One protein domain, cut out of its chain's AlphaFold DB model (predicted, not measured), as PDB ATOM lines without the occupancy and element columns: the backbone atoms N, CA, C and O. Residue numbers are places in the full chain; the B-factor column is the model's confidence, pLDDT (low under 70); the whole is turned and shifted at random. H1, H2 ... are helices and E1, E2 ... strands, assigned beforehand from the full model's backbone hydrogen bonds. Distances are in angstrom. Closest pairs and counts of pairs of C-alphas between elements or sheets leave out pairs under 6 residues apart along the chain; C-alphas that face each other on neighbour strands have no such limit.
ATOM      1  N   PRO A  29     -32.722  36.618 -37.659       94.69
ATOM      2  CA  PRO A  29     -31.926  35.518 -38.184       94.69
ATOM      3  C   PRO A  29     -31.357  34.659 -37.046       94.69
ATOM      4  O   PRO A  29     -31.255  35.109 -35.904       94.69
ATOM      5  N   HIS A  30     -30.959  33.428 -37.359       95.19
ATOM      6  CA  HIS A  30     -30.432  32.483 -36.368       95.19
ATOM      7  C   HIS A  30     -29.164  32.963 -35.641       95.19
ATOM      8  O   HIS A  30     -28.913  32.584 -34.503       95.19
ATOM      9  N   ASP A  31     -28.402  33.858 -36.263       96.44
ATOM     10  CA  ASP A  31     -27.140  34.394 -35.761       96.44
ATOM     11  C   ASP A  31     -27.282  35.776 -35.112       96.44
ATOM     12  O   ASP A  31     -26.301  36.475 -34.871       96.44
ATOM     13  N   TYR A  32     -28.516  36.184 -34.816       97.31
ATOM     14  CA  TYR A  32     -28.799  37.514 -34.291       97.31
ATOM     15  C   TYR A  32     -28.203  37.770 -32.897       97.31
ATOM     16  O   TYR A  32     -27.848  38.905 -32.579       97.31
ATOM     17  N   PHE A  33     -28.122  36.740 -32.051       97.44
ATOM     18  CA  PHE A  33     -27.643  36.864 -30.676       97.44
ATOM     19  C   PHE A  33     -26.225  36.313 -30.519       97.44
ATOM     20  O   PHE A  33     -25.948  35.164 -30.853       97.44
ATOM     21  N   ASP A  34     -25.350  37.091 -29.881       97.62
ATOM     22  CA  ASP A  34     -24.045  36.598 -29.422       97.62
ATOM     23  C   ASP A  34     -24.168  35.698 -28.175       97.62
ATOM     24  O   ASP A  34     -23.334  34.815 -27.936       97.62
ATOM     25  N   MET A  35     -25.189  35.945 -27.342       97.31
ATOM     26  CA  MET A  35     -25.423  35.271 -26.063       97.31
ATOM     27  C   MET A  35     -26.910  35.253 -25.698       97.31
ATOM     28  O   MET A  35     -27.616  36.239 -25.898       97.31
ATOM     29  N   ILE A  36     -27.352  34.155 -25.081       96.94
ATOM     30  CA  ILE A  36     -28.683  33.996 -24.493       96.94
ATOM     31  C   ILE A  36     -28.519  33.565 -23.033       96.94
ATOM     32  O   ILE A  36     -27.818  32.596 -22.737       96.94
ATOM     33  N   ILE A  37     -29.171  34.290 -22.123       96.94
ATOM     34  CA  ILE A  37     -29.246  33.944 -20.699       96.94
ATOM     35  C   ILE A  37     -30.599  33.284 -20.453       96.94
ATOM     36  O   ILE A  37     -31.635  33.860 -20.777       96.94
ATOM     37  N   ILE A  38     -30.572  32.077 -19.899       96.06
ATOM     38  CA  ILE A  38     -31.755  31.260 -19.647       96.06
ATOM     39  C   ILE A  38     -31.940  31.192 -18.135       96.06
ATOM     40  O   ILE A  38     -31.165  30.520 -17.453       96.06
ATOM     41  N   ASP A  39     -32.934  31.912 -17.626       95.62
ATOM     42  CA  ASP A  39     -33.343  31.818 -16.226       95.62
ATOM     43  C   ASP A  39     -34.184  30.558 -15.997       95.62
ATOM     44  O   ASP A  39     -34.817  30.062 -16.927       95.62
ATOM     45  N   GLU A  40     -34.128  30.010 -14.785       94.44
ATOM     46  CA  GLU A  40     -34.694  28.702 -14.430       94.44
ATOM     47  C   GLU A  40     -34.481  27.634 -15.515       94.44
ATOM     48  O   GLU A  40     -35.386  26.902 -15.927       94.44
ATOM     49  N   CYS A  41     -33.233  27.526 -15.986       94.88
ATOM     50  CA  CYS A  41     -32.889  26.728 -17.162       94.88
ATOM     51  C   CYS A  41     -33.203  25.236 -17.013       94.88
ATOM     52  O   CYS A  41     -33.238  24.522 -18.010       94.88
ATOM     53  N   HIS A  42     -33.468  24.754 -15.798       92.25
ATOM     54  CA  HIS A  42     -33.938  23.393 -15.583       92.25
ATOM     55  C   HIS A  42     -35.333  23.132 -16.168       92.25
ATOM     56  O   HIS A  42     -35.651  21.991 -16.481       92.25
ATOM     57  N   ARG A  43     -36.129  24.185 -16.379       88.38
ATOM     58  CA  ARG A  43     -37.470  24.132 -16.971       88.38
ATOM     59  C   ARG A  43     -37.464  24.556 -18.435       88.38
ATOM     60  O   ARG A  43     -38.095  23.927 -19.277       88.38
ATOM     61  N   SER A  44     -36.705  25.602 -18.755       86.62
ATOM     62  CA  SER A  44     -36.778  26.281 -20.056       86.62
ATOM     63  C   SER A  44     -35.948  25.649 -21.179       86.62
ATOM     64  O   SER A  44     -35.975  26.137 -22.301       86.62
ATOM     65  N   ILE A  45     -35.191  24.578 -20.937       86.69
ATOM     66  CA  ILE A  45     -34.408  23.897 -21.996       86.69
ATOM     67  C   ILE A  45     -35.208  22.816 -22.747       86.69
ATOM     68  O   ILE A  45     -34.663  22.125 -23.615       86.69
ATOM     69  N   TYR A  46     -36.488  22.650 -22.408       85.69
ATOM     70  CA  TYR A  46     -37.398  21.663 -22.988       85.69
ATOM     71  C   TYR A  46     -38.536  22.328 -23.770       85.69
ATOM     72  O   TYR A  46     -38.601  23.551 -23.903       85.69
ATOM     73  N   GLY A  47     -39.408  21.489 -24.340       82.19
ATOM     74  CA  GLY A  47     -40.643  21.913 -24.995       82.19
ATOM     75  C   GLY A  47     -40.435  23.003 -26.045       82.19
ATOM     76  O   GLY A  47     -39.575  22.902 -26.925       82.19
ATOM     77  N   ASN A  48     -41.237  24.056 -25.933       82.75
ATOM     78  CA  ASN A  48     -41.297  25.153 -26.896       82.75
ATOM     79  C   ASN A  48     -40.004  25.973 -26.928       82.75
ATOM     80  O   ASN A  48     -39.518  26.343 -27.999       82.75
ATOM     81  N   TRP A  49     -39.408  26.203 -25.760       87.94
ATOM     82  CA  TRP A  49     -38.186  26.987 -25.628       87.94
ATOM     83  C   TRP A  49     -36.975  26.289 -26.231       87.94
ATOM     84  O   TRP A  49     -36.143  26.951 -26.850       87.94
ATOM     85  N   ARG A  50     -36.914  24.955 -26.164       88.12
ATOM     86  CA  ARG A  50     -35.840  24.187 -26.801       88.12
ATOM     87  C   ARG A  50     -35.687  24.522 -28.282       88.12
ATOM     88  O   ARG A  50     -34.573  24.742 -28.738       88.12
ATOM     89  N   LYS A  51     -36.794  24.614 -29.019       88.38
ATOM     90  CA  LYS A  51     -36.771  24.926 -30.456       88.38
ATOM     91  C   LYS A  51     -36.280  26.342 -30.737       88.38
ATOM     92  O   LYS A  51     -35.587  26.566 -31.722       88.38
ATOM     93  N   VAL A  52     -36.615  27.293 -29.865       90.50
ATOM     94  CA  VAL A  52     -36.097  28.666 -29.951       90.50
ATOM     95  C   VAL A  52     -34.583  28.675 -29.724       90.50
ATOM     96  O   VAL A  52     -33.860  29.315 -30.481       90.50
ATOM     97  N   LEU A  53     -34.092  27.932 -28.731       93.12
ATOM     98  CA  LEU A  53     -32.659  27.821 -28.441       93.12
ATOM     99  C   LEU A  53     -31.890  27.093 -29.554       93.12
ATOM    100  O   LEU A  53     -30.784  27.498 -29.887       93.12
ATOM    101  N   GLU A  54     -32.482  26.054 -30.149       91.75
ATOM    102  CA  GLU A  54     -31.921  25.343 -31.306       91.75
ATOM    103  C   GLU A  54     -31.929  26.202 -32.578       91.75
ATOM    104  O   GLU A  54     -31.076  26.008 -33.439       91.75
ATOM    105  N   TYR A  55     -32.861  27.157 -32.705       94.00
ATOM    106  CA  TYR A  55     -32.847  28.118 -33.804       94.00
ATOM    107  C   TYR A  55     -31.688  29.093 -33.685       94.00
ATOM    108  O   TYR A  55     -31.031  29.323 -34.683       94.00
ATOM    109  N   PHE A  56     -31.413  29.647 -32.502       95.56
ATOM    110  CA  PHE A  56     -30.292  30.573 -32.302       95.56
ATOM    111  C   PHE A  56     -28.970  29.834 -32.022       95.56
ATOM    112  O   PHE A  56     -28.336  30.022 -30.982       95.56
ATOM    113  N   ASP A  57     -28.564  28.970 -32.955       94.19
ATOM    114  CA  ASP A  57     -27.497  27.972 -32.798       94.19
ATOM    115  C   ASP A  57     -26.077  28.542 -32.654       94.19
ATOM    116  O   ASP A  57     -25.176  27.858 -32.159       94.19
ATOM    117  N   THR A  58     -25.853  29.797 -33.042       96.44
ATOM    118  CA  THR A  58     -24.545  30.455 -32.896       96.44
ATOM    119  C   THR A  58     -24.349  31.128 -31.538       96.44
ATOM    120  O   THR A  58     -23.218  31.480 -31.185       96.44
ATOM    121  N   ALA A  59     -25.427  31.355 -30.785       97.31
ATOM    122  CA  ALA A  59     -25.379  32.102 -29.536       97.31
ATOM    123  C   ALA A  59     -24.707  31.292 -28.419       97.31
ATOM    124  O   ALA A  59     -24.903  30.084 -28.269       97.31
ATOM    125  N   ARG A  60     -23.951  31.967 -27.548       96.56
ATOM    126  CA  ARG A  60     -23.483  31.351 -26.297       96.56
ATOM    127  C   ARG A  60     -24.636  31.243 -25.307       96.56
ATOM    128  O   ARG A  60     -25.197  32.260 -24.911       96.56
ATOM    129  N   LEU A  61     -24.941  30.032 -24.852       96.69
ATOM    130  CA  LEU A  61     -25.986  29.808 -23.855       96.69
ATOM    131  C   LEU A  61     -25.409  29.861 -22.435       96.69
ATOM    132  O   LEU A  61     -24.440  29.166 -22.126       96.69
ATOM    133  N   VAL A  62     -26.024  30.660 -21.564       97.12
ATOM    134  CA  VAL A  62     -25.713  30.731 -20.130       97.12
ATOM    135  C   VAL A  62     -26.972  30.380 -19.343       97.12
ATOM    136  O   VAL A  62     -27.928  31.148 -19.325       97.12
ATOM    137  N   GLY A  63     -26.975  29.212 -18.703       96.44
ATOM    138  CA  GLY A  63     -28.080  28.769 -17.853       96.44
ATOM    139  C   GLY A  63     -27.912  29.211 -16.401       96.44
ATOM    140  O   GLY A  63     -26.836  29.047 -15.826       96.44
ATOM    141  N   LEU A  64     -28.988  29.725 -15.809       97.06
ATOM    142  CA  LEU A  64     -29.108  30.039 -14.388       97.06
ATOM    143  C   LEU A  64     -30.204  29.152 -13.787       97.06
ATOM    144  O   LEU A  64     -31.282  29.020 -14.358       97.06
ATOM    145  N   THR A  65     -29.921  28.499 -12.660       95.75
ATOM    146  CA  THR A  65     -30.915  27.699 -11.931       95.75
ATOM    147  C   THR A  65     -30.500  27.526 -10.474       95.75
ATOM    148  O   THR A  65     -29.311  27.375 -10.176       95.75
ATOM    149  N   ALA A  66     -31.475  27.519  -9.565       95.12
ATOM    150  CA  ALA A  66     -31.267  27.136  -8.168       95.12
ATOM    151  C   ALA A  66     -31.332  25.609  -7.956       95.12
ATOM    152  O   ALA A  66     -30.849  25.095  -6.946       95.12
ATOM    153  N   THR A  67     -31.918  24.880  -8.904       93.56
ATOM    154  CA  THR A  67     -32.242  23.449  -8.817       93.56
ATOM    155  C   THR A  67     -31.635  22.693 -10.003       93.56
ATOM    156  O   THR A  67     -32.349  22.249 -10.903       93.56
ATOM    157  N   PRO A  68     -30.298  22.542 -10.065       91.94
ATOM    158  CA  PRO A  68     -29.670  21.803 -11.152       91.94
ATOM    159  C   PRO A  68     -30.061  20.319 -11.090       91.94
ATOM    160  O   PRO A  68     -29.826  19.648 -10.083       91.94
ATOM    161  N   ILE A  69     -30.614  19.800 -12.187       93.25
ATOM    162  CA  ILE A  69     -30.895  18.369 -12.386       93.25
ATOM    163  C   ILE A  69     -29.931  17.774 -13.430       93.25
ATOM    164  O   ILE A  69     -29.387  18.522 -14.251       93.25
ATOM    165  N   PRO A  70     -29.663  16.451 -13.413       94.81
ATOM    166  CA  PRO A  70     -28.686  15.819 -14.307       94.81
ATOM    167  C   PRO A  70     -28.899  16.127 -15.792       94.81
ATOM    168  O   PRO A  70     -27.938  16.330 -16.532       94.81
ATOM    169  N   GLU A  71     -30.151  16.202 -16.224       92.00
ATOM    170  CA  GLU A  71     -30.533  16.464 -17.603       92.00
ATOM    171  C   GLU A  71     -30.191  17.906 -18.018       92.00
ATOM    172  O   GLU A  71     -29.670  18.123 -19.115       92.00
ATOM    173  N   THR A  72     -30.376  18.881 -17.120       92.31
ATOM    174  CA  THR A  72     -29.924  20.268 -17.317       92.31
ATOM    175  C   THR A  72     -28.413  20.338 -17.441       92.31
ATOM    176  O   THR A  72     -27.890  20.978 -18.351       92.31
ATOM    177  N   MET A  73     -27.688  19.630 -16.573       94.00
ATOM    178  CA  MET A  73     -26.228  19.590 -16.644       94.00
ATOM    179  C   MET A  73     -25.756  19.005 -17.976       94.00
ATOM    180  O   MET A  73     -24.871  19.574 -18.614       94.00
ATOM    181  N   ALA A  74     -26.378  17.914 -18.431       94.44
ATOM    182  CA  ALA A  74     -26.057  17.281 -19.703       94.44
ATOM    183  C   ALA A  74     -26.289  18.214 -20.903       94.44
ATOM    184  O   ALA A  74     -25.455  18.233 -21.810       94.44
ATOM    185  N   PHE A  75     -27.362  19.016 -20.890       93.38
ATOM    186  CA  PHE A  75     -27.642  20.009 -21.933       93.38
ATOM    187  C   PHE A  75     -26.499  21.022 -22.088       93.38
ATOM    188  O   PHE A  75     -26.067  21.293 -23.203       93.38
ATOM    189  N   PHE A  76     -25.935  21.506 -20.977       94.56
ATOM    190  CA  PHE A  76     -24.782  22.417 -20.976       94.56
ATOM    191  C   PHE A  76     -23.428  21.683 -21.011       94.56
ATOM    192  O   PHE A  76     -22.434  22.185 -20.486       94.56
ATOM    193  N   ASN A  77     -23.366  20.474 -21.581       95.12
ATOM    194  CA  ASN A  77     -22.148  19.658 -21.691       95.12
ATOM    195  C   ASN A  77     -21.437  19.403 -20.347       95.12
ATOM    196  O   ASN A  77     -20.217  19.254 -20.297       95.12
ATOM    197  N   ASN A  78     -22.193  19.353 -19.249       95.44
ATOM    198  CA  ASN A  78     -21.701  19.274 -17.871       95.44
ATOM    199  C   ASN A  78     -20.729  20.409 -17.489       95.44
ATOM    200  O   ASN A  78     -19.923  20.265 -16.569       95.44
ATOM    201  N   ASN A  79     -20.813  21.554 -18.171       96.25
ATOM    202  CA  ASN A  79     -19.945  22.703 -17.956       96.25
ATOM    203  C   ASN A  79     -20.482  23.624 -16.846       96.25
ATOM    204  O   ASN A  79     -20.976  24.723 -17.099       96.25
ATOM    205  N   CYS A  80     -20.404  23.171 -15.593       95.50
ATOM    206  CA  CYS A  80     -20.736  24.006 -14.437       95.50
ATOM    207  C   CYS A  80     -19.619  25.027 -14.175       95.50
ATOM    208  O   CYS A  80     -18.542  24.652 -13.715       95.50
ATOM    209  N   ILE A  81     -19.870  26.313 -14.437       94.62
ATOM    210  CA  ILE A  81     -18.862  27.365 -14.209       94.62
ATOM    211  C   ILE A  81     -18.797  27.774 -12.735       94.62
ATOM    212  O   ILE A  81     -17.713  27.948 -12.178       94.62
ATOM    213  N   VAL A  82     -19.957  27.941 -12.096       95.94
ATOM    214  CA  VAL A  82     -20.076  28.364 -10.699       95.94
ATOM    215  C   VAL A  82     -21.191  27.573 -10.035       95.94
ATOM    216  O   VAL A  82     -22.291  27.482 -10.570       95.94
ATOM    217  N   ASN A  83     -20.912  27.056  -8.840       95.44
ATOM    218  CA  ASN A  83     -21.922  26.505  -7.947       95.44
ATOM    219  C   ASN A  83     -21.912  27.296  -6.633       95.44
ATOM    220  O   ASN A  83     -20.894  27.340  -5.932       95.44
ATOM    221  N   TYR A  84     -23.034  27.941  -6.319       95.75
ATOM    222  CA  TYR A  84     -23.220  28.720  -5.100       95.75
ATOM    223  C   TYR A  84     -24.296  28.059  -4.244       95.75
ATOM    224  O   TYR A  84     -25.487  28.212  -4.497       95.75
ATOM    225  N   THR A  85     -23.863  27.264  -3.266       94.56
ATOM    226  CA  THR A  85     -24.777  26.431  -2.484       94.56
ATOM    227  C   THR A  85     -25.542  27.243  -1.443       94.56
ATOM    228  O   THR A  85     -25.107  28.320  -1.028       94.56
ATOM    229  N   LEU A  86     -26.665  26.693  -0.976       93.00
ATOM    230  CA  LEU A  86     -27.455  27.285   0.101       93.00
ATOM    231  C   LEU A  86     -26.634  27.452   1.390       93.00
ATOM    232  O   LEU A  86     -26.744  28.469   2.064       93.00
ATOM    233  N   GLU A  87     -25.774  26.489   1.731       93.75
ATOM    234  CA  GLU A  87     -24.923  26.599   2.920       93.75
ATOM    235  C   GLU A  87     -23.963  27.782   2.797       93.75
ATOM    236  O   GLU A  87     -23.782  28.539   3.752       93.75
ATOM    237  N   LYS A  88     -23.374  27.969   1.609       96.00
ATOM    238  CA  LYS A  88     -22.480  29.097   1.349       96.00
ATOM    239  C   LYS A  88     -23.234  30.424   1.411       96.00
ATOM    240  O   LYS A  88     -22.747  31.357   2.039       96.00
ATOM    241  N   SER A  89     -24.434  30.492   0.832       95.44
ATOM    242  CA  SER A  89     -25.249  31.708   0.875       95.44
ATOM    243  C   SER A  89     -25.689  32.092   2.287       95.44
ATOM    244  O   SER A  89     -25.768  33.281   2.591       95.44
ATOM    245  N   ILE A  90     -25.901  31.116   3.175       95.69
ATOM    246  CA  ILE A  90     -26.170  31.364   4.599       95.69
ATOM    247  C   ILE A  90     -24.919  31.884   5.318       95.69
ATOM    248  O   ILE A  90     -25.000  32.865   6.055       95.69
ATOM    249  N   VAL A  91     -23.756  31.257   5.102       96.19
ATOM    250  CA  VAL A  91     -22.485  31.672   5.731       96.19
ATOM    251  C   VAL A  91     -22.079  33.086   5.311       96.19
ATOM    252  O   VAL A  91     -21.645  33.869   6.153       96.19
ATOM    253  N   ASP A  92     -22.267  33.428   4.035       97.00
ATOM    254  CA  ASP A  92     -21.974  34.759   3.492       97.00
ATOM    255  C   ASP A  92     -23.011  35.822   3.926       97.00
ATOM    256  O   ASP A  92     -22.838  37.008   3.646       97.00
ATOM    257  N   GLY A  93     -24.089  35.421   4.612       95.62
ATOM    258  CA  GLY A  93     -25.154  36.315   5.075       95.62
ATOM    259  C   GLY A  93     -26.104  36.795   3.975       95.62
ATOM    260  O   GLY A  93     -26.843  37.755   4.188       95.62
ATOM    261  N   VAL A  94     -26.092  36.143   2.808       96.25
ATOM    262  CA  VAL A  94     -26.991  36.432   1.680       96.25
ATOM    263  C   VAL A  94     -28.377  35.835   1.934       96.25
ATOM    264  O   VAL A  94     -29.380  36.517   1.736       96.25
ATOM    265  N   ASN A  95     -28.437  34.592   2.429       94.19
ATOM    266  CA  ASN A  95     -29.684  33.909   2.779       94.19
ATOM    267  C   ASN A  95     -29.816  33.681   4.288       94.19
ATOM    268  O   ASN A  95     -28.837  33.554   5.020       94.19
ATOM    269  N   VAL A  96     -31.063  33.576   4.746       93.69
ATOM    270  CA  VAL A  96     -31.393  33.212   6.128       93.69
ATOM    271  C   VAL A  96     -31.524  31.694   6.245       93.69
ATOM    272  O   VAL A  96     -32.108  31.045   5.378       93.69
ATOM    273  N   ASP A  97     -31.010  31.139   7.342       91.75
ATOM    274  CA  ASP A  97     -31.148  29.719   7.670       91.75
ATOM    275  C   ASP A  97     -32.622  29.301   7.832       91.75
ATOM    276  O   ASP A  97     -33.439  30.032   8.405       91.75
ATOM    277  N   CYS A  98     -32.975  28.111   7.340       87.62
ATOM    278  CA  CYS A  98     -34.350  27.623   7.345       87.62
ATOM    279  C   CYS A  98     -34.585  26.594   8.465       87.62
ATOM    280  O   CYS A  98     -33.765  25.726   8.751       87.62
ATOM    281  N   ARG A  99     -35.756  26.659   9.115       89.69
ATOM    282  CA  ARG A  99     -36.183  25.669  10.120       89.69
ATOM    283  C   ARG A  99     -37.401  24.911   9.616       89.69
ATOM    284  O   ARG A  99     -38.505  25.451   9.587       89.69
ATOM    285  N   VAL A 100     -37.205  23.651   9.237       88.81
ATOM    286  CA  VAL A 100     -38.261  22.815   8.651       88.81
ATOM    287  C   VAL A 100     -38.958  21.980   9.726       88.81
ATOM    288  O   VAL A 100     -38.342  21.141  10.383       88.81
ATOM    289  N   TYR A 101     -40.274  22.153   9.866       90.50
ATOM    290  CA  TYR A 101     -41.118  21.347  10.752       90.50
ATOM    291  C   TYR A 101     -42.070  20.471   9.930       90.50
ATOM    292  O   TYR A 101     -43.005  20.967   9.307       90.50
ATOM    293  N   ARG A 102     -41.874  19.145   9.947       88.50
ATOM    294  CA  ARG A 102     -42.782  18.199   9.273       88.50
ATOM    295  C   ARG A 102     -43.878  17.719  10.222       88.50
ATOM    296  O   ARG A 102     -43.623  16.905  11.108       88.50
ATOM    297  N   ILE A 103     -45.114  18.153   9.991       90.06
ATOM    298  CA  ILE A 103     -46.278  17.754  10.793       90.06
ATOM    299  C   ILE A 103     -46.988  16.574  10.120       90.06
ATOM    300  O   ILE A 103     -47.426  16.667   8.977       90.06
ATOM    301  N   LYS A 104     -47.139  15.456  10.839       85.69
ATOM    302  CA  LYS A 104     -47.961  14.313  10.406       85.69
ATOM    303  C   LYS A 104     -49.255  14.279  11.219       85.69
ATOM    304  O   LYS A 104     -49.207  14.204  12.444       85.69
ATOM    305  N   ARG A 105     -50.413  14.291  10.553       77.75
ATOM    306  CA  ARG A 105     -51.717  14.073  11.204       77.75
ATOM    307  C   ARG A 105     -52.003  12.572  11.317       77.75
ATOM    308  O   ARG A 105     -51.830  11.843  10.345       77.75
ATOM    309  N   LYS A 106     -52.469  12.105  12.481       76.38
ATOM    310  CA  LYS A 106     -53.056  10.759  12.624       76.38
ATOM    311  C   LYS A 106     -54.522  10.811  12.194       76.38
ATOM    312  O   LYS A 106     -55.291  11.600  12.738       76.38
ATOM    313  N   SER A 107     -54.921   9.968  11.245       69.62
ATOM    314  CA  SER A 107     -56.333   9.750  10.919       69.62
ATOM    315  C   SER A 107     -56.988   8.913  12.021       69.62
ATOM    316  O   SER A 107     -56.629   7.750  12.214       69.62
ATOM    317  N   GLN A 108     -57.948   9.483  12.743       64.81
ATOM    318  CA  GLN A 108     -58.749   8.756  13.727       64.81
ATOM    319  C   GLN A 108     -59.848   7.970  12.988       64.81
ATOM    320  O   GLN A 108     -60.805   8.568  12.497       64.81
ATOM    321  N   LYS A 109     -59.747   6.636  12.897       57.09
ATOM    322  CA  LYS A 109     -60.898   5.810  12.486       57.09
ATOM    323  C   LYS A 109     -61.915   5.806  13.632       57.09
ATOM    324  O   LYS A 109     -61.663   5.210  14.675       57.09
ATOM    325  N   ARG A 110     -63.063   6.463  13.443       53.31
ATOM    326  CA  ARG A 110     -64.254   6.235  14.276       53.31
ATOM    327  C   ARG A 110     -64.801   4.855  13.921       53.31
ATOM    328  O   ARG A 110     -65.386   4.686  12.858       53.31
ATOM    329  N   VAL A 111     -64.580   3.875  14.793       52.50
ATOM    330  CA  VAL A 111     -65.343   2.623  14.771       52.50
ATOM    331  C   VAL A 111     -66.761   2.989  15.201       52.50
ATOM    332  O   VAL A 111     -66.974   3.402  16.340       52.50
ATOM    333  N   GLY A 112     -67.705   2.953  14.261       53.03
ATOM    334  CA  GLY A 112     -69.123   3.094  14.561       53.03
ATOM    335  C   GLY A 112     -69.599   1.842  15.286       53.03
ATOM    336  O   GLY A 112     -69.587   0.761  14.707       53.03
ATOM    337  N   LEU A 113     -69.973   1.990  16.552       46.47
ATOM    338  CA  LEU A 113     -70.929   1.100  17.200       46.47
ATOM    339  C   LEU A 113     -72.312   1.652  16.864       46.47
ATOM    340  O   LEU A 113     -72.549   2.801  17.222       46.47
ATOM    341  N   TYR A 114     -73.135   0.880  16.153       41.28
ATOM    342  CA  TYR A 114     -74.567   0.627  16.385       41.28
ATOM    343  C   TYR A 114     -74.998  -0.544  15.499       41.28
ATOM    344  O   TYR A 114     -74.644  -0.524  14.299       41.28
TER     345      TYR A 114
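This is residues 29 to 114 of the 114 residues of the protein "Type I restriction enzyme EcoKI R protein" of Phocaeicola vulgatus (UniProt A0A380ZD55). Little regular structure is present: a two-strand parallel sheet, E1 and E2, and short helices H1, H2 and H3 gather toward one end of a small body, H4 sits off at its other end, and residues 99 to 114 stick out as a long tail. The 86 printed residues, 33 in named elements, are mixed, in the order E1 H1 H2 E2 H3 H4; the whole is extended, radius of gyration of the C-alphas 21.9 A, spanning 77 by 40 by 19 A.

E1, residues 35 to 38, and E2, residues 60 to 63, are parallel at 17 degrees; N 36 and O 60, 2.9 A apart, are within hydrogen-bond range. H1, residues 41 to 44, and H2, residues 47 to 55, join them in a strand-helix-strand unit, parallel strands with helices between, its crossover right-handed. H1 and H2 are close but not clearly touching, closest C-alphas Ser 44 and Arg 50, 7.1 A. H1 and H3, residues 70 to 75, only just touch, with 3 pairs of C-alphas within 8 A, the closest His 42 and Thr 72, 5.4 A. H4, residues 86 to 91, is apart from H3. O i to N i+4 pairs are within range throughout H3 and H4, and 3 of 5 in H2; H1 is too short for one.

E1, 9.9 A from first to last C-alpha, begins at C-alpha 35 (-25.423, 35.271, -26.063); H2 measures 13.3 A; H4 ends at C-alpha 91 (-22.485, 31.672, 5.731).

The printed part has no cut and no long link between named elements. The C-alphas farthest apart, Asp 31 and Tyr 114, are 78.2 A apart; residues 107 to 114 have pLDDT under 70.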